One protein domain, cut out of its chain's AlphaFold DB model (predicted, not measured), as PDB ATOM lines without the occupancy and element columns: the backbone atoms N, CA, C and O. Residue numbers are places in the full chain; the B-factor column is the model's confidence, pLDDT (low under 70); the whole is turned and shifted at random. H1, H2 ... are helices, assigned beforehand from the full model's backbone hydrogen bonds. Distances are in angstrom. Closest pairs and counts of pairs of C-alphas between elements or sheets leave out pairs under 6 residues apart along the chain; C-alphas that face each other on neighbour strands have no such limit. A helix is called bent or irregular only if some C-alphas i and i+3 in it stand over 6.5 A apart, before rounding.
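Overview. This is residues 2 to 113 of the 260 residues of an uncharacterized protein of Rubrobacteraceae bacterium (UniProt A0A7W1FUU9). Four helices, H2, H4, H5 and H6, stand at the corners of a loose square, with H2 and H5 running one way and H4 and H6 the other, and H6 tilted steeply against H5. Two short helices, H1 and H3, lie side by side across one side of this group, by H2 and H4. The printed part has 112 residues with six named helices, H1 to H6 in order along the chain, and no named strand; the class is all helix. It is compact, with a radius of gyration of the C-alphas of 13.6 A, and spans 38 by 31 by 20 A.

Along the chain. H1 is residues 2 to 8, beginning at C-alpha 2 (214.281, 251.764, 225.987). H2 is residues 19 to 35, 26.0 A long from first to last C-alpha; it is irregular, but only just, with C-alphas 21 and 24 6.7 A apart. H3 is residues 41 to 46. H4, the longest helix, is residues 48 to 66 and 27.8 A long, from C-alpha 48 (201.536, 248.969, 239.023); it is irregular, with C-alphas 49 and 52 7.5 A apart. H5 is residues 74 to 86, 18.3 A long. H6 is residues 99 to 108, 14.2 A long, and ends at C-alpha 108 (206.485, 278.826, 224.437).

Arrangement. H4 is the hub, touching three helices. With residues 57 to 65 alone it touches H2 at a shallow tilt of 26 degrees, opposite ways; their closest C-alphas, of Ala 21 and Leu 61, are 6.9 A apart. H4 and H6 only just touch, with 3 pairs of C-alphas within 8 A, the closest being those of Trp 60 and Ala 99 at 5.9 A. H3 and H4 touch only at the corner by their link, closest at the C-alphas of Phe 44 and Tyr 50, 5.7 A. H2 and H5 touch at a shallow tilt of 24 degrees, the same way, closest at the C-alphas of Pro 24 and Arg 82, 6.6 A. H5 and H6 touch at a steep tilt of 46 degrees, opposite ways, closest at the C-alphas of Ile 81 and Ile 102, 6.0 A. H1 is close to but not clearly touching H3, with the C-alphas of Val 5 and Leu 45 6.6 A apart, and is near H4. H2 and H6 are apart. Every O i to N i+4 pair is within hydrogen-bond range in H1, H3, H5 and H6, against 10 of 13 in H2 and 13 of 15 in H4.

Size, cuts and confidence. The two C-alphas farthest apart, of Ser 38 and Gly 110, are 38.6 A apart. The printed part has no cut. The link from H5 to H6, residues 87 to 98, is long. The mean pLDDT of the printed part is 82.6; residue 73, residues 89 to 95 and residues 112 to 113 are under 70.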
ATOM      1  N   MET A   2     215.136 250.767 226.665       84.38
ATOM      2  CA  MET A   2     214.281 251.764 225.987       84.38
ATOM      3  C   MET A   2     213.458 251.212 224.821       84.38
ATOM      4  O   MET A   2     212.300 251.579 224.678       84.38
ATOM      5  N   THR A   3     214.001 250.270 224.051       80.62
ATOM      6  CA  THR A   3     213.242 249.567 223.005       80.62
ATOM      7  C   THR A   3     212.020 248.838 223.565       80.62
ATOM      8  O   THR A   3     210.975 248.856 222.933       80.62
ATOM      9  N   ALA A   4     212.125 248.243 224.758       81.94
ATOM     10  CA  ALA A   4     211.009 247.552 225.404       81.94
ATOM     11  C   ALA A   4     209.948 248.540 225.915       81.94
ATOM     12  O   ALA A   4     208.764 248.294 225.732       81.94
ATOM     13  N   VAL A   5     210.369 249.683 226.471       83.25
ATOM     14  CA  VAL A   5     209.461 250.768 226.897       83.25
ATOM     15  C   VAL A   5     208.655 251.292 225.707       83.25
ATOM     16  O   VAL A   5     207.434 251.359 225.746       83.25
ATOM     17  N   VAL A   6     209.344 251.613 224.614       82.38
ATOM     18  CA  VAL A   6     208.726 252.153 223.398       82.38
ATOM     19  C   VAL A   6     207.825 251.107 222.724       82.38
ATOM     20  O   VAL A   6     206.734 251.448 222.276       82.38
ATOM     21  N   ALA A   7     208.221 249.831 222.731       80.25
ATOM     22  CA  ALA A   7     207.382 248.738 222.244       80.25
ATOM     23  C   ALA A   7     206.114 248.531 223.092       80.25
ATOM     24  O   ALA A   7     205.047 248.328 222.522       80.25
ATOM     25  N   GLN A   8     206.201 248.640 224.425       78.94
ATOM     26  CA  GLN A   8     205.039 248.563 225.325       78.94
ATOM     27  C   GLN A   8     204.020 249.673 225.032       78.94
ATOM     28  O   GLN A   8     202.818 249.464 225.128       78.94
ATOM     29  N   PHE A   9     204.497 250.838 224.594       77.94
ATOM     30  CA  PHE A   9     203.658 251.954 224.156       77.94
ATOM     31  C   PHE A   9     203.051 251.766 222.752       77.94
ATOM     32  O   PHE A   9     202.366 252.665 222.266       77.94
ATOM     33  N   GLY A  10     203.304 250.630 222.090       73.38
ATOM     34  CA  GLY A  10     202.814 250.320 220.746       73.38
ATOM     35  C   GLY A  10     203.677 250.883 219.612       73.38
ATOM     36  O   GLY A  10     203.292 250.799 218.444       73.38
ATOM     37  N   PHE A  11     204.847 251.454 219.914       78.56
ATOM     38  CA  PHE A  11     205.728 252.016 218.894       78.56
ATOM     39  C   PHE A  11     206.736 250.996 218.359       78.56
ATOM     40  O   PHE A  11     207.269 250.152 219.077       78.56
ATOM     41  N   ASN A  12     207.059 251.126 217.077       76.06
ATOM     42  CA  ASN A  12     208.095 250.362 216.393       76.06
ATOM     43  C   ASN A  12     208.862 251.280 215.425       76.06
ATOM     44  O   ASN A  12     208.612 252.484 215.370       76.06
ATOM     45  N   GLY A  13     209.799 250.723 214.650       73.06
ATOM     46  CA  GLY A  13     210.625 251.507 213.722       73.06
ATOM     47  C   GLY A  13     209.842 252.272 212.645       73.06
ATOM     48  O   GLY A  13     210.369 253.231 212.094       73.06
ATOM     49  N   HIS A  14     208.596 251.883 212.364       72.06
ATOM     50  CA  HIS A  14     207.718 252.582 211.430       72.06
ATOM     51  C   HIS A  14     206.926 253.712 212.105       72.06
ATOM     52  O   HIS A  14     206.737 254.766 211.508       72.06
ATOM     53  N   THR A  15     206.450 253.519 213.339       75.75
ATOM     54  CA  THR A  15     205.589 254.497 214.038       75.75
ATOM     55  C   THR A  15     206.369 255.524 214.860       75.75
ATOM     56  O   THR A  15     205.872 256.621 215.111       75.75
ATOM     57  N   LEU A  16     207.614 255.226 215.236       83.12
ATOM     58  CA  LEU A  16     208.516 256.177 215.879       83.12
ATOM     59  C   LEU A  16     209.219 257.055 214.830       83.12
ATOM     60  O   LEU A  16     210.357 256.808 214.440       83.12
ATOM     61  N   THR A  17     208.548 258.117 214.393       82.94
ATOM     62  CA  THR A  17     209.035 258.996 213.312       82.94
ATOM     63  C   THR A  17     210.236 259.869 213.690       82.94
ATOM     64  O   THR A  17     210.885 260.431 212.808       82.94
ATOM     65  N   ALA A  18     210.556 259.988 214.983       86.00
ATOM     66  CA  ALA A  18     211.707 260.740 215.474       86.00
ATOM     67  C   ALA A  18     212.381 260.027 216.657       86.00
ATOM     68  O   ALA A  18     211.953 260.164 217.800       86.00
ATOM     69  N   SER A  19     213.488 259.319 216.415       85.94
ATOM     70  CA  SER A  19     214.212 258.570 217.460       85.94
ATOM     71  C   SER A  19     214.693 259.441 218.627       85.94
ATOM     72  O   SER A  19     214.724 258.989 219.771       85.94
ATOM     73  N   ASN A  20     214.999 260.715 218.364       88.50
ATOM     74  CA  ASN A  20     215.433 261.673 219.385       88.50
ATOM     75  C   ASN A  20     214.354 261.951 220.447       88.50
ATOM     76  O   ASN A  20     214.689 262.327 221.569       88.50
ATOM     77  N   ALA A  21     213.079 261.695 220.134       89.12
ATOM     78  CA  ALA A  21     211.965 261.791 221.075       89.12
ATOM     79  C   ALA A  21     212.103 260.841 222.280       89.12
ATOM     80  O   ALA A  21     211.504 261.083 223.326       89.12
ATOM     81  N   ILE A  22     212.910 259.779 222.158       91.12
ATOM     82  CA  ILE A  22     213.164 258.825 223.245       91.12
ATOM     83  C   ILE A  22     214.143 259.395 224.280       91.12
ATOM     84  O   ILE A  22     214.083 259.018 225.449       91.12
ATOM     85  N   ILE A  23     215.043 260.302 223.886       92.06
ATOM     86  CA  ILE A  23     216.146 260.764 224.743       92.06
ATOM     87  C   ILE A  23     215.639 261.360 226.070       92.06
ATOM     88  O   ILE A  23     216.157 260.959 227.112       92.06
ATOM     89  N   PRO A  24     214.606 262.228 226.100       92.81
ATOM     90  CA  PRO A  24     214.052 262.727 227.360       92.81
ATOM     91  C   PRO A  24     213.489 261.639 228.275       92.81
ATOM     92  O   PRO A  24     213.647 261.713 229.490       92.81
ATOM     93  N   ILE A  25     212.863 260.615 227.692       92.31
ATOM     94  CA  ILE A  25     212.304 259.475 228.428       92.31
ATOM     95  C   ILE A  25     213.442 258.673 229.056       92.31
ATOM     96  O   ILE A  25     213.411 258.358 230.242       92.31
ATOM     97  N   ALA A  26     214.478 258.382 228.266       91.50
ATOM     98  CA  ALA A  26     215.659 257.673 228.736       91.50
ATOM     99  C   ALA A  26     216.365 258.444 229.858       91.50
ATOM    100  O   ALA A  26     216.738 257.848 230.865       91.50
ATOM    101  N   TYR A  27     216.498 259.765 229.702       91.62
ATOM    102  CA  TYR A  27     217.088 260.644 230.706       91.62
ATOM    103  C   TYR A  27     216.308 260.611 232.026       91.62
ATOM    104  O   TYR A  27     216.897 260.442 233.088       91.62
ATOM    105  N   TYR A  28     214.981 260.708 231.953       90.88
ATOM    106  CA  TYR A  28     214.103 260.641 233.115       90.88
ATOM    107  C   TYR A  28     214.180 259.289 233.848       90.88
ATOM    108  O   TYR A  28     214.385 259.255 235.061       90.88
ATOM    109  N   ILE A  29     214.088 258.174 233.114       88.25
ATOM    110  CA  ILE A  29     214.183 256.818 233.683       88.25
ATOM    111  C   ILE A  29     215.563 256.587 234.313       88.25
ATOM    112  O   ILE A  29     215.669 255.952 235.358       88.25
ATOM    113  N   TYR A  30     216.628 257.101 233.692       86.94
ATOM    114  CA  TYR A  30     217.973 257.002 234.249       86.94
ATOM    115  C   TYR A  30     218.118 257.818 235.540       86.94
ATOM    116  O   TYR A  30     218.655 257.300 236.512       86.94
ATOM    117  N   GLY A  31     217.571 259.036 235.588       85.38
ATOM    118  CA  GLY A  31     217.571 259.865 236.799       85.38
ATOM    119  C   GLY A  31     216.848 259.202 237.976       85.38
ATOM    120  O   GLY A  31     217.373 259.198 239.082       85.38
ATOM    121  N   ARG A  32     215.705 258.542 237.728       81.19
ATOM    122  CA  ARG A  32     214.982 257.749 238.747       81.19
ATOM    123  C   ARG A  32     215.859 256.658 239.376       81.19
ATOM    124  O   ARG A  32     215.739 256.398 240.566       81.19
ATOM    125  N   LYS A  33     216.739 256.031 238.589       78.44
ATOM    126  CA  LYS A  33     217.665 254.994 239.070       78.44
ATOM    127  C   LYS A  33     218.740 255.550 240.011       78.44
ATOM    128  O   LYS A  33     219.193 254.831 240.891       78.44
ATOM    129  N   GLU A  34     219.184 256.787 239.799       78.19
ATOM    130  CA  GLU A  34     220.155 257.439 240.691       78.19
ATOM    131  C   GLU A  34     219.528 257.806 242.043       78.19
ATOM    132  O   GLU A  34     220.218 257.781 243.057       78.19
ATOM    133  N   ASP A  35     218.229 258.120 242.055       75.94
ATOM    134  CA  ASP A  35     217.509 258.547 243.260       75.94
ATOM    135  C   ASP A  35     216.955 257.370 244.090       75.94
ATOM    136  O   ASP A  35     216.797 257.489 245.304       75.94
ATOM    137  N   ASP A  36     216.662 256.234 243.452       77.88
ATOM    138  CA  ASP A  36     216.167 255.008 244.086       77.88
ATOM    139  C   ASP A  36     216.944 253.799 243.549       77.88
ATOM    140  O   ASP A  36     216.675 253.302 242.454       77.88
ATOM    141  N   GLU A  37     217.891 253.275 244.331       77.94
ATOM    142  CA  GLU A  37     218.680 252.091 243.950       77.94
ATOM    143  C   GLU A  37     217.818 250.839 243.725       77.94
ATOM    144  O   GLU A  37     218.228 249.907 243.027       77.94
ATOM    145  N   SER A  38     216.610 250.804 244.297       79.06
ATOM    146  CA  SER A  38     215.665 249.713 244.094       79.06
ATOM    147  C   SER A  38     214.942 249.812 242.747       79.06
ATOM    148  O   SER A  38     214.343 248.821 242.310       79.06
ATOM    149  N   PHE A  39     214.998 250.963 242.068       82.56
ATOM    150  CA  PHE A  39     214.401 251.175 240.759       82.56
ATOM    151  C   PHE A  39     215.128 250.361 239.682       82.56
ATOM    152  O   PHE A  39     216.354 250.349 239.559       82.56
ATOM    153  N   SER A  40     214.351 249.700 238.827       82.31
ATOM    154  CA  SER A  40     214.870 249.024 237.644       82.31
ATOM    155  C   SER A  40     213.949 249.263 236.457       82.31
ATOM    156  O   SER A  40     212.749 249.482 236.614       82.31
ATOM    157  N   GLY A  41     214.503 249.177 235.245       80.44
ATOM    158  CA  GLY A  41     213.698 249.263 234.027       80.44
ATOM    159  C   GLY A  41     212.616 248.182 233.963       80.44
ATOM    160  O   GLY A  41     211.535 248.440 233.458       80.44
ATOM    161  N   GLU A  42     212.873 246.998 234.521       83.00
ATOM    162  CA  GLU A  42     211.873 245.932 234.625       83.00
ATOM    163  C   GLU A  42     210.719 246.330 235.547       83.00
ATOM    164  O   GLU A  42     209.566 246.258 235.133       83.00
ATOM    165  N   LYS A  43     211.018 246.856 236.745       86.25
ATOM    166  CA  LYS A  43     209.991 247.380 237.658       86.25
ATOM    167  C   LYS A  43     209.202 248.520 237.029       86.25
ATOM    168  O   LYS A  43     207.997 248.585 237.222       86.25
ATOM    169  N   PHE A  44     209.851 249.392 236.258       86.62
ATOM    170  CA  PHE A  44     209.158 250.448 235.526       86.62
ATOM    171  C   PHE A  44     208.187 249.892 234.478       86.62
ATOM    172  O   PHE A  44     207.100 250.434 234.316       86.62
ATOM    173  N   LEU A  45     208.556 248.814 233.778       84.25
ATOM    174  CA  LEU A  45     207.723 248.190 232.745       84.25
ATOM    175  C   LEU A  45     206.527 247.424 233.332       84.25
ATOM    176  O   LEU A  45     205.444 247.453 232.748       84.25
ATOM    177  N   THR A  46     206.711 246.746 234.469       84.75
ATOM    178  CA  THR A  46     205.722 245.791 235.009       84.75
ATOM    179  C   THR A  46     205.007 246.265 236.271       84.75
ATOM    180  O   THR A  46     203.899 245.820 236.545       84.75
ATOM    181  N   GLY A  47     205.602 247.175 237.042       85.88
ATOM    182  CA  GLY A  47     205.062 247.613 238.324       85.88
ATOM    183  C   GLY A  47     203.811 248.479 238.173       85.88
ATOM    184  O   GLY A  47     203.788 249.416 237.367       85.88
ATOM    185  N   GLU A  48     202.790 248.200 238.985       83.75
ATOM    186  CA  GLU A  48     201.536 248.969 239.023       83.75
ATOM    187  C   GLU A  48     201.764 250.421 239.455       83.75
ATOM    188  O   GLU A  48     201.197 251.334 238.865       83.75
ATOM    189  N   ASN A  49     202.705 250.653 240.375       84.44
ATOM    190  CA  ASN A  49     203.081 251.993 240.849       84.44
ATOM    191  C   ASN A  49     203.639 252.914 239.742       84.44
ATOM    192  O   ASN A  49     203.798 254.110 239.968       84.44
ATOM    193  N   TYR A  50     203.958 252.373 238.558       85.81
ATOM    194  CA  TYR A  50     204.443 253.132 237.400       85.81
ATOM    195  C   TYR A  50     203.428 253.197 236.250       85.81
ATOM    196  O   TYR A  50     203.757 253.734 235.193       85.81
ATOM    197  N   ALA A  51     202.213 252.662 236.416       83.75
ATOM    198  CA  ALA A  51     201.205 252.628 235.354       83.75
ATOM    199  C   ALA A  51     200.839 254.033 234.850       83.75
ATOM    200  O   ALA A  51     200.912 254.290 233.649       83.75
ATOM    201  N   ASP A  52     200.560 254.963 235.763       85.56
ATOM    202  CA  ASP A  52     200.219 256.348 235.411       85.56
ATOM    203  C   ASP A  52     201.383 257.079 234.732       85.56
ATOM    204  O   ASP A  52     201.191 257.900 233.832       85.56
ATOM    205  N   ASP A  53     202.612 256.760 235.135       88.12
ATOM    206  CA  ASP A  53     203.822 257.348 234.569       88.12
ATOM    207  C   ASP A  53     204.056 256.847 233.136       88.12
ATOM    208  O   ASP A  53     204.324 257.631 232.224       88.12
ATOM    209  N   ARG A  54     203.862 255.540 232.907       87.81
ATOM    210  CA  ARG A  54     203.880 254.929 231.572       87.81
ATOM    211  C   ARG A  54     202.826 255.551 230.660       87.81
ATOM    212  O   ARG A  54     203.167 255.941 229.546       87.81
ATOM    213  N   GLU A  55     201.592 255.718 231.132       83.81
ATOM    214  CA  GLU A  55     200.526 256.356 230.350       83.81
ATOM    215  C   GLU A  55     200.815 257.834 230.062       83.81
ATOM    216  O   GLU A  55     200.606 258.310 228.942       83.81
ATOM    217  N   THR A  56     201.381 258.556 231.031       87.75
ATOM    218  CA  THR A  56     201.797 259.954 230.856       87.75
ATOM    219  C   THR A  56     202.882 260.078 229.788       87.75
ATOM    220  O   THR A  56     202.784 260.923 228.894       87.75
ATOM    221  N   ILE A  57     203.903 259.216 229.833       90.00
ATOM    222  CA  ILE A  57     204.984 259.185 228.844       90.00
ATOM    223  C   ILE A  57     204.454 258.767 227.472       90.00
ATOM    224  O   ILE A  57     204.806 259.402 226.478       90.00
ATOM    225  N   ARG A  58     203.589 257.747 227.401       86.38
ATOM    226  CA  ARG A  58     202.955 257.290 226.156       86.38
ATOM    227  C   ARG A  58     202.186 258.430 225.495       86.38
ATOM    228  O   ARG A  58     202.426 258.744 224.329       86.38
ATOM    229  N   GLY A  59     201.314 259.098 226.250       84.69
ATOM    230  CA  GLY A  59     200.534 260.236 225.771       84.69
ATOM    231  C   GLY A  59     201.405 261.424 225.358       84.69
ATOM    232  O   GLY A  59     201.142 262.058 224.336       84.69
ATOM    233  N   TRP A  60     202.465 261.718 226.114       89.06
ATOM    234  CA  TRP A  60     203.430 262.755 225.752       89.06
ATOM    235  C   TRP A  60     204.169 262.426 224.451       89.06
ATOM    236  O   TRP A  60     204.209 263.274 223.561       89.06
ATOM    237  N   LEU A  61     204.684 261.199 224.312       88.56
ATOM    238  CA  LEU A  61     205.422 260.740 223.135       88.56
ATOM    239  C   LEU A  61     204.558 260.822 221.869       88.56
ATOM    240  O   LEU A  61     205.004 261.361 220.858       88.56
ATOM    241  N   LEU A  62     203.298 260.381 221.936       84.44
ATOM    242  CA  LEU A  62     202.344 260.523 220.827       84.44
ATOM    243  C   LEU A  62     202.180 261.991 220.408       84.44
ATOM    244  O   LEU A  62     202.273 262.315 219.224       84.44
ATOM    245  N   LYS A  63     202.002 262.902 221.375       85.31
ATOM    246  CA  LYS A  63     201.811 264.338 221.107       85.31
ATOM    247  C   LYS A  63     203.017 264.970 220.416       85.31
ATOM    248  O   LYS A  63     202.836 265.700 219.446       85.31
ATOM    249  N   ILE A  64     204.234 264.706 220.887       87.31
ATOM    250  CA  ILE A  64     205.443 265.321 220.312       87.31
ATOM    251  C   ILE A  64     205.776 264.791 218.913       87.31
ATOM    252  O   ILE A  64     206.335 265.540 218.109       87.31
ATOM    253  N   LEU A  65     205.435 263.530 218.617       85.88
ATOM    254  CA  LEU A  65     205.627 262.931 217.296       85.88
ATOM    255  C   LEU A  65     204.644 263.542 216.294       85.88
ATOM    256  O   LEU A  65     205.080 264.046 215.259       85.88
ATOM    257  N   LEU A  66     203.355 263.604 216.651       84.62
ATOM    258  CA  LEU A  66     202.318 264.250 215.836       84.62
ATOM    259  C   LEU A  66     202.599 265.741 215.630       84.62
ATOM    260  O   LEU A  66     202.520 266.250 214.516       84.62
ATOM    261  N   GLY A  67     203.002 266.432 216.697       83.00
ATOM    262  CA  GLY A  67     203.356 267.851 216.667       83.00
ATOM    263  C   GLY A  67     204.723 268.128 216.045       83.00
ATOM    264  O   GLY A  67     205.137 269.282 215.989       83.00
ATOM    265  N   LYS A  68     205.446 267.088 215.602       84.00
ATOM    266  CA  LYS A  68     206.746 267.186 214.921       84.00
ATOM    267  C   LYS A  68     207.774 268.036 215.690       84.00
ATOM    268  O   LYS A  68     208.662 268.634 215.083       84.00
ATOM    269  N   ALA A  69     207.713 268.023 217.025       84.44
ATOM    270  CA  ALA A  69     208.477 268.916 217.909       84.44
ATOM    271  C   ALA A  69     210.009 268.759 217.807       84.44
ATOM    272  O   ALA A  69     210.765 269.654 218.187       84.44
ATOM    273  N   PHE A  70     210.467 267.622 217.278       81.88
ATOM    274  CA  PHE A  70     211.879 267.296 217.072       81.88
ATOM    275  C   PHE A  70     212.357 267.492 215.623       81.88
ATOM    276  O   PHE A  70     213.443 267.035 215.273       81.88
ATOM    277  N   ARG A  71     211.589 268.168 214.756       71.88
ATOM    278  CA  ARG A  71     212.094 268.601 213.441       71.88
ATOM    279  C   ARG A  71     213.011 269.824 213.597       71.88
ATOM    280  O   ARG A  71     212.726 270.731 214.372       71.88
ATOM    281  N   GLY A  72     214.117 269.860 212.849       71.75
ATOM    282  CA  GLY A  72     215.091 270.961 212.889       71.75
ATOM    283  C   GLY A  72     216.146 270.815 213.996       71.75
ATOM    284  O   GLY A  72     216.673 269.725 214.218       71.75
ATOM    285  N   THR A  73     216.493 271.915 214.681       68.50
ATOM    286  CA  THR A  73     217.545 271.945 215.721       68.50
ATOM    287  C   THR A  73     217.116 271.178 216.971       68.50
ATOM    288  O   THR A  73     216.490 271.723 217.881       68.50
ATOM    289  N   THR A  74     217.435 269.887 216.994       80.25
ATOM    290  CA  THR A  74     217.015 268.945 218.039       80.25
ATOM    291  C   THR A  74     217.746 269.199 219.365       80.25
ATOM    292  O   THR A  74     217.133 269.110 220.426       80.25
ATOM    293  N   ASP A  75     219.014 269.612 219.326       84.06
ATOM    294  CA  ASP A  75     219.860 269.728 220.524       84.06
ATOM    295  C   ASP A  75     219.380 270.794 221.514       84.06
ATOM    296  O   ASP A  75     219.357 270.558 222.725       84.06
ATOM    297  N   GLN A  76     218.923 271.949 221.019       86.44
ATOM    298  CA  GLN A  76     218.372 272.993 221.886       86.44
ATOM    299  C   GLN A  76     217.068 272.534 222.547       86.44
ATOM    300  O   GLN A  76     216.846 272.798 223.729       86.44
ATOM    301  N   ALA A  77     216.211 271.823 221.804       87.50
ATOM    302  CA  ALA A  77     214.981 271.266 222.356       87.50
ATOM    303  C   ALA A  77     215.299 270.236 223.449       87.50
ATOM    304  O   ALA A  77     214.771 270.340 224.552       87.50
ATOM    305  N   LEU A  78     216.216 269.302 223.184       91.56
ATOM    306  CA  LEU A  78     216.661 268.305 224.161       91.56
ATOM    307  C   LEU A  78     217.265 268.949 225.413       91.56
ATOM    308  O   LEU A  78     216.943 268.531 226.523       91.56
ATOM    309  N   THR A  79     218.082 269.990 225.244       91.88
ATOM    310  CA  THR A  79     218.676 270.739 226.360       91.88
ATOM    311  C   THR A  79     217.597 271.382 227.225       91.88
ATOM    312  O   THR A  79     217.594 271.200 228.439       91.88
ATOM    313  N   ASN A  80     216.627 272.063 226.614       90.81
ATOM    314  CA  ASN A  80     215.537 272.694 227.356       90.81
ATOM    315  C   ASN A  80     214.665 271.660 228.083       90.81
ATOM    316  O   ASN A  80     214.289 271.871 229.235       90.81
ATOM    317  N   ILE A  81     214.359 270.532 227.432       92.94
ATOM    318  CA  ILE A  81     213.594 269.441 228.048       92.94
ATOM    319  C   ILE A  81     214.355 268.868 229.247       92.94
ATOM    320  O   ILE A  81     213.761 268.663 230.304       92.94
ATOM    321  N   ARG A  82     215.667 268.656 229.110       93.38
ATOM    322  CA  ARG A  82     216.524 268.186 230.203       93.38
ATOM    323  C   ARG A  82     216.446 269.118 231.410       93.38
ATOM    324  O   ARG A  82     216.238 268.628 232.516       93.38
ATOM    325  N   THR A  83     216.549 270.430 231.203       93.12
ATOM    326  CA  THR A  83     216.430 271.424 232.281       93.12
ATOM    327  C   THR A  83     215.083 271.325 233.001       93.12
ATOM    328  O   THR A  83     215.040 271.362 234.228       93.12
ATOM    329  N   VAL A  84     213.984 271.136 232.259       92.69
ATOM    330  CA  VAL A  84     212.648 270.940 232.851       92.69
ATOM    331  C   VAL A  84     212.594 269.665 233.699       92.69
ATOM    332  O   VAL A  84     212.074 269.696 234.813       92.69
ATOM    333  N   ILE A  85     213.154 268.556 233.205       91.62
ATOM    334  CA  ILE A  85     213.201 267.290 233.953       91.62
ATOM    335  C   ILE A  85     214.028 267.448 235.237       91.62
ATOM    336  O   ILE A  85     213.589 267.013 236.294       91.62
ATOM    337  N   GLN A  86     215.180 268.120 235.178       89.12
ATOM    338  CA  GLN A  86     216.039 268.355 236.347       89.12
ATOM    339  C   GLN A  86     215.387 269.243 237.414       89.12
ATOM    340  O   GLN A  86     215.626 269.042 238.600       89.12
ATOM    341  N   ALA A  87     214.578 270.219 237.001       86.44
ATOM    342  CA  ALA A  87     213.865 271.114 237.908       86.44
ATOM    343  C   ALA A  87     212.608 270.477 238.533       86.44
ATOM    344  O   ALA A  87     211.974 271.092 239.389       86.44
ATOM    345  N   THR A  88     212.219 269.275 238.095       80.06
ATOM    346  CA  THR A  88     211.046 268.578 238.632       80.06
ATOM    347  C   THR A  88     211.390 267.985 240.004       80.06
ATOM    348  O   THR A  88     212.371 267.245 240.101       80.06
ATOM    349  N   PRO A  89     210.625 268.293 241.071       69.56
ATOM    350  CA  PRO A  89     210.906 267.786 242.411       69.56
ATOM    351  C   PRO A  89     210.948 266.256 242.450       69.56
ATOM    352  O   PRO A  89     210.024 265.586 241.990       69.56
ATOM    353  N   LYS A  90     212.018 265.716 243.036       65.62
ATOM    354  CA  LYS A  90     212.277 264.272 243.151       65.62
ATOM    355  C   LYS A  90     211.683 263.641 244.416       65.62
ATOM    356  O   LYS A  90     211.665 262.425 244.547       65.62
ATOM    357  N   GLU A  91     211.189 264.456 245.349       51.59
ATOM    358  CA  GLU A  91     210.911 264.059 246.742       51.59
ATOM    359  C   GLU A  91     209.619 263.263 246.968       51.59
ATOM    360  O   GLU A  91     209.041 263.273 248.051       51.59
ATOM    361  N   SER A  92     209.138 262.531 245.972       45.19
ATOM    362  CA  SER A  92     208.040 261.602 246.205       45.19
ATOM    363  C   SER A  92     208.299 260.296 245.486       45.19
ATOM    364  O   SER A  92     208.741 260.262 244.340       45.19
ATOM    365  N   SER A  93     207.912 259.204 246.137       47.31
ATOM    366  CA  SER A  93     207.784 257.857 245.566       47.31
ATOM    367  C   SER A  93     206.861 257.814 244.326       47.31
ATOM    368  O   SER A  93     206.674 256.759 243.730       47.31
ATOM    369  N   SER A  94     206.285 258.964 243.952       52.22
ATOM    370  CA  SER A  94     205.377 259.254 242.847       52.22
ATOM    371  C   SER A  94     205.894 260.361 241.905       52.22
ATOM    372  O   SER A  94     205.078 261.050 241.294       52.22
ATOM    373  N   ALA A  95     207.208 260.615 241.820       62.97
ATOM    374  CA  ALA A  95     207.781 261.720 241.035       62.97
ATOM    375  C   ALA A  95     207.527 261.579 239.518       62.97
ATOM    376  O   ALA A  95     208.415 261.148 238.794       62.97
ATOM    377  N   ALA A  96     206.323 261.895 239.036       82.12
ATOM    378  CA  ALA A  96     205.844 261.615 237.682       82.12
ATOM    379  C   ALA A  96     206.580 262.387 236.575       82.12
ATOM    380  O   ALA A  96     207.112 263.483 236.778       82.12
ATOM    381  N   PHE A  97     206.560 261.827 235.366       89.94
ATOM    382  CA  PHE A  97     207.181 262.408 234.190       89.94
ATOM    383  C   PHE A  97     206.557 263.782 233.898       89.94
ATOM    384  O   PHE A  97     205.333 263.888 233.754       89.94
ATOM    385  N   PRO A  98     207.358 264.859 233.765       91.38
ATOM    386  CA  PRO A  98     206.853 266.232 233.748       91.38
ATOM    387  C   PRO A  98     206.300 266.657 232.374       91.38
ATOM    388  O   PRO A  98     206.608 267.737 231.866       91.38
ATOM    389  N   ALA A  99     205.445 265.832 231.762       90.12
ATOM    390  CA  ALA A  99     204.883 266.040 230.426       90.12
ATOM    391  C   ALA A  99     204.250 267.428 230.246       90.12
ATOM    392  O   ALA A  99     204.476 268.085 229.231       90.12
ATOM    393  N   ASN A 100     203.486 267.906 231.232       87.00
ATOM    394  CA  ASN A 100     202.818 269.210 231.158       87.00
ATOM    395  C   ASN A 100     203.814 270.376 231.134       87.00
ATOM    396  O   ASN A 100     203.657 271.299 230.333       87.00
ATOM    397  N   ALA A 101     204.856 270.321 231.967       89.69
ATOM    398  CA  ALA A 101     205.896 271.346 231.994       89.69
ATOM    399  C   ALA A 101     206.711 271.340 230.692       89.69
ATOM    400  O   ALA A 101     206.965 272.402 230.119       89.69
ATOM    401  N   ILE A 102     207.038 270.149 230.174       91.38
ATOM    402  CA  ILE A 102     207.712 269.992 228.881       91.38
ATOM    403  C   ILE A 102     206.854 270.576 227.753       91.38
ATOM    404  O   ILE A 102     207.338 271.391 226.971       91.38
ATOM    405  N   ASN A 103     205.573 270.204 227.686       87.38
ATOM    406  CA  ASN A 103     204.647 270.678 226.656       87.38
ATOM    407  C   ASN A 103     204.489 272.200 226.695       87.38
ATOM    408  O   ASN A 103     204.507 272.844 225.647       87.38
ATOM    409  N   LYS A 104     204.371 272.787 227.892       86.56
ATOM    410  CA  LYS A 104     204.306 274.242 228.068       86.56
ATOM    411  C   LYS A 104     205.567 274.923 227.533       86.56
ATOM    412  O   LYS A 104     205.455 275.873 226.767       86.56
ATOM    413  N   MET A 105     206.746 274.411 227.881       89.56
ATOM    414  CA  MET A 105     208.020 274.942 227.389       89.56
ATOM    415  C   MET A 105     208.122 274.843 225.859       89.56
ATOM    416  O   MET A 105     208.458 275.829 225.200       89.56
ATOM    417  N   LEU A 106     207.771 273.693 225.275       87.38
ATOM    418  CA  LEU A 106     207.808 273.504 223.823       87.38
ATOM    419  C   LEU A 106     206.849 274.462 223.095       87.38
ATOM    420  O   LEU A 106     207.256 275.051 222.090       87.38
ATOM    421  N   ARG A 107     205.639 274.690 223.636       83.75
ATOM    422  CA  ARG A 107     204.684 275.703 223.138       83.75
ATOM    423  C   ARG A 107     205.289 277.098 223.157       83.75
ATOM    424  O   ARG A 107     205.293 277.772 222.134       83.75
ATOM    425  N   SER A 108     205.858 277.506 224.291       84.56
ATOM    426  CA  SER A 108     206.485 278.826 224.437       84.56
ATOM    427  C   SER A 108     207.675 279.037 223.497       84.56
ATOM    428  O   SER A 108     207.974 280.170 223.140       84.56
ATOM    429  N   SER A 109     208.343 277.961 223.073       82.00
ATOM    430  CA  SER A 109     209.437 278.013 222.094       82.00
ATOM    431  C   SER A 109     208.982 277.973 220.626       82.00
ATOM    432  O   SER A 109     209.829 277.926 219.737       82.00
ATOM    433  N   GLY A 110     207.670 277.929 220.361       79.19
ATOM    434  CA  GLY A 110     207.105 277.838 219.009       79.19
ATOM    435  C   GLY A 110     207.341 276.496 218.305       79.19
ATOM    436  O   GLY A 110     207.095 276.375 217.112       79.19
ATOM    437  N   ARG A 111     207.829 275.474 219.023       76.06
ATOM    438  CA  ARG A 111     208.165 274.151 218.459       76.06
ATOM    439  C   ARG A 111     207.007 273.165 218.455       76.06
ATOM    440  O   ARG A 111     207.117 272.102 217.857       76.06
ATOM    441  N   PHE A 112     205.949 273.468 219.194       69.19
ATOM    442  CA  PHE A 112     204.858 272.541 219.458       69.19
ATOM    443  C   PHE A 112     203.561 273.326 219.589       69.19
ATOM    444  O   PHE A 112     203.258 273.839 220.663       69.19
ATOM    445  N   LEU A 113     202.816 273.448 218.494       69.50
ATOM    446  CA  LEU A 113     201.505 274.087 218.468       69.50
ATOM    447  C   LEU A 113     200.603 273.317 217.506       69.50
ATOM    448  O   LEU A 113     201.005 273.009 216.387       69.50
TER     449      LEU A 113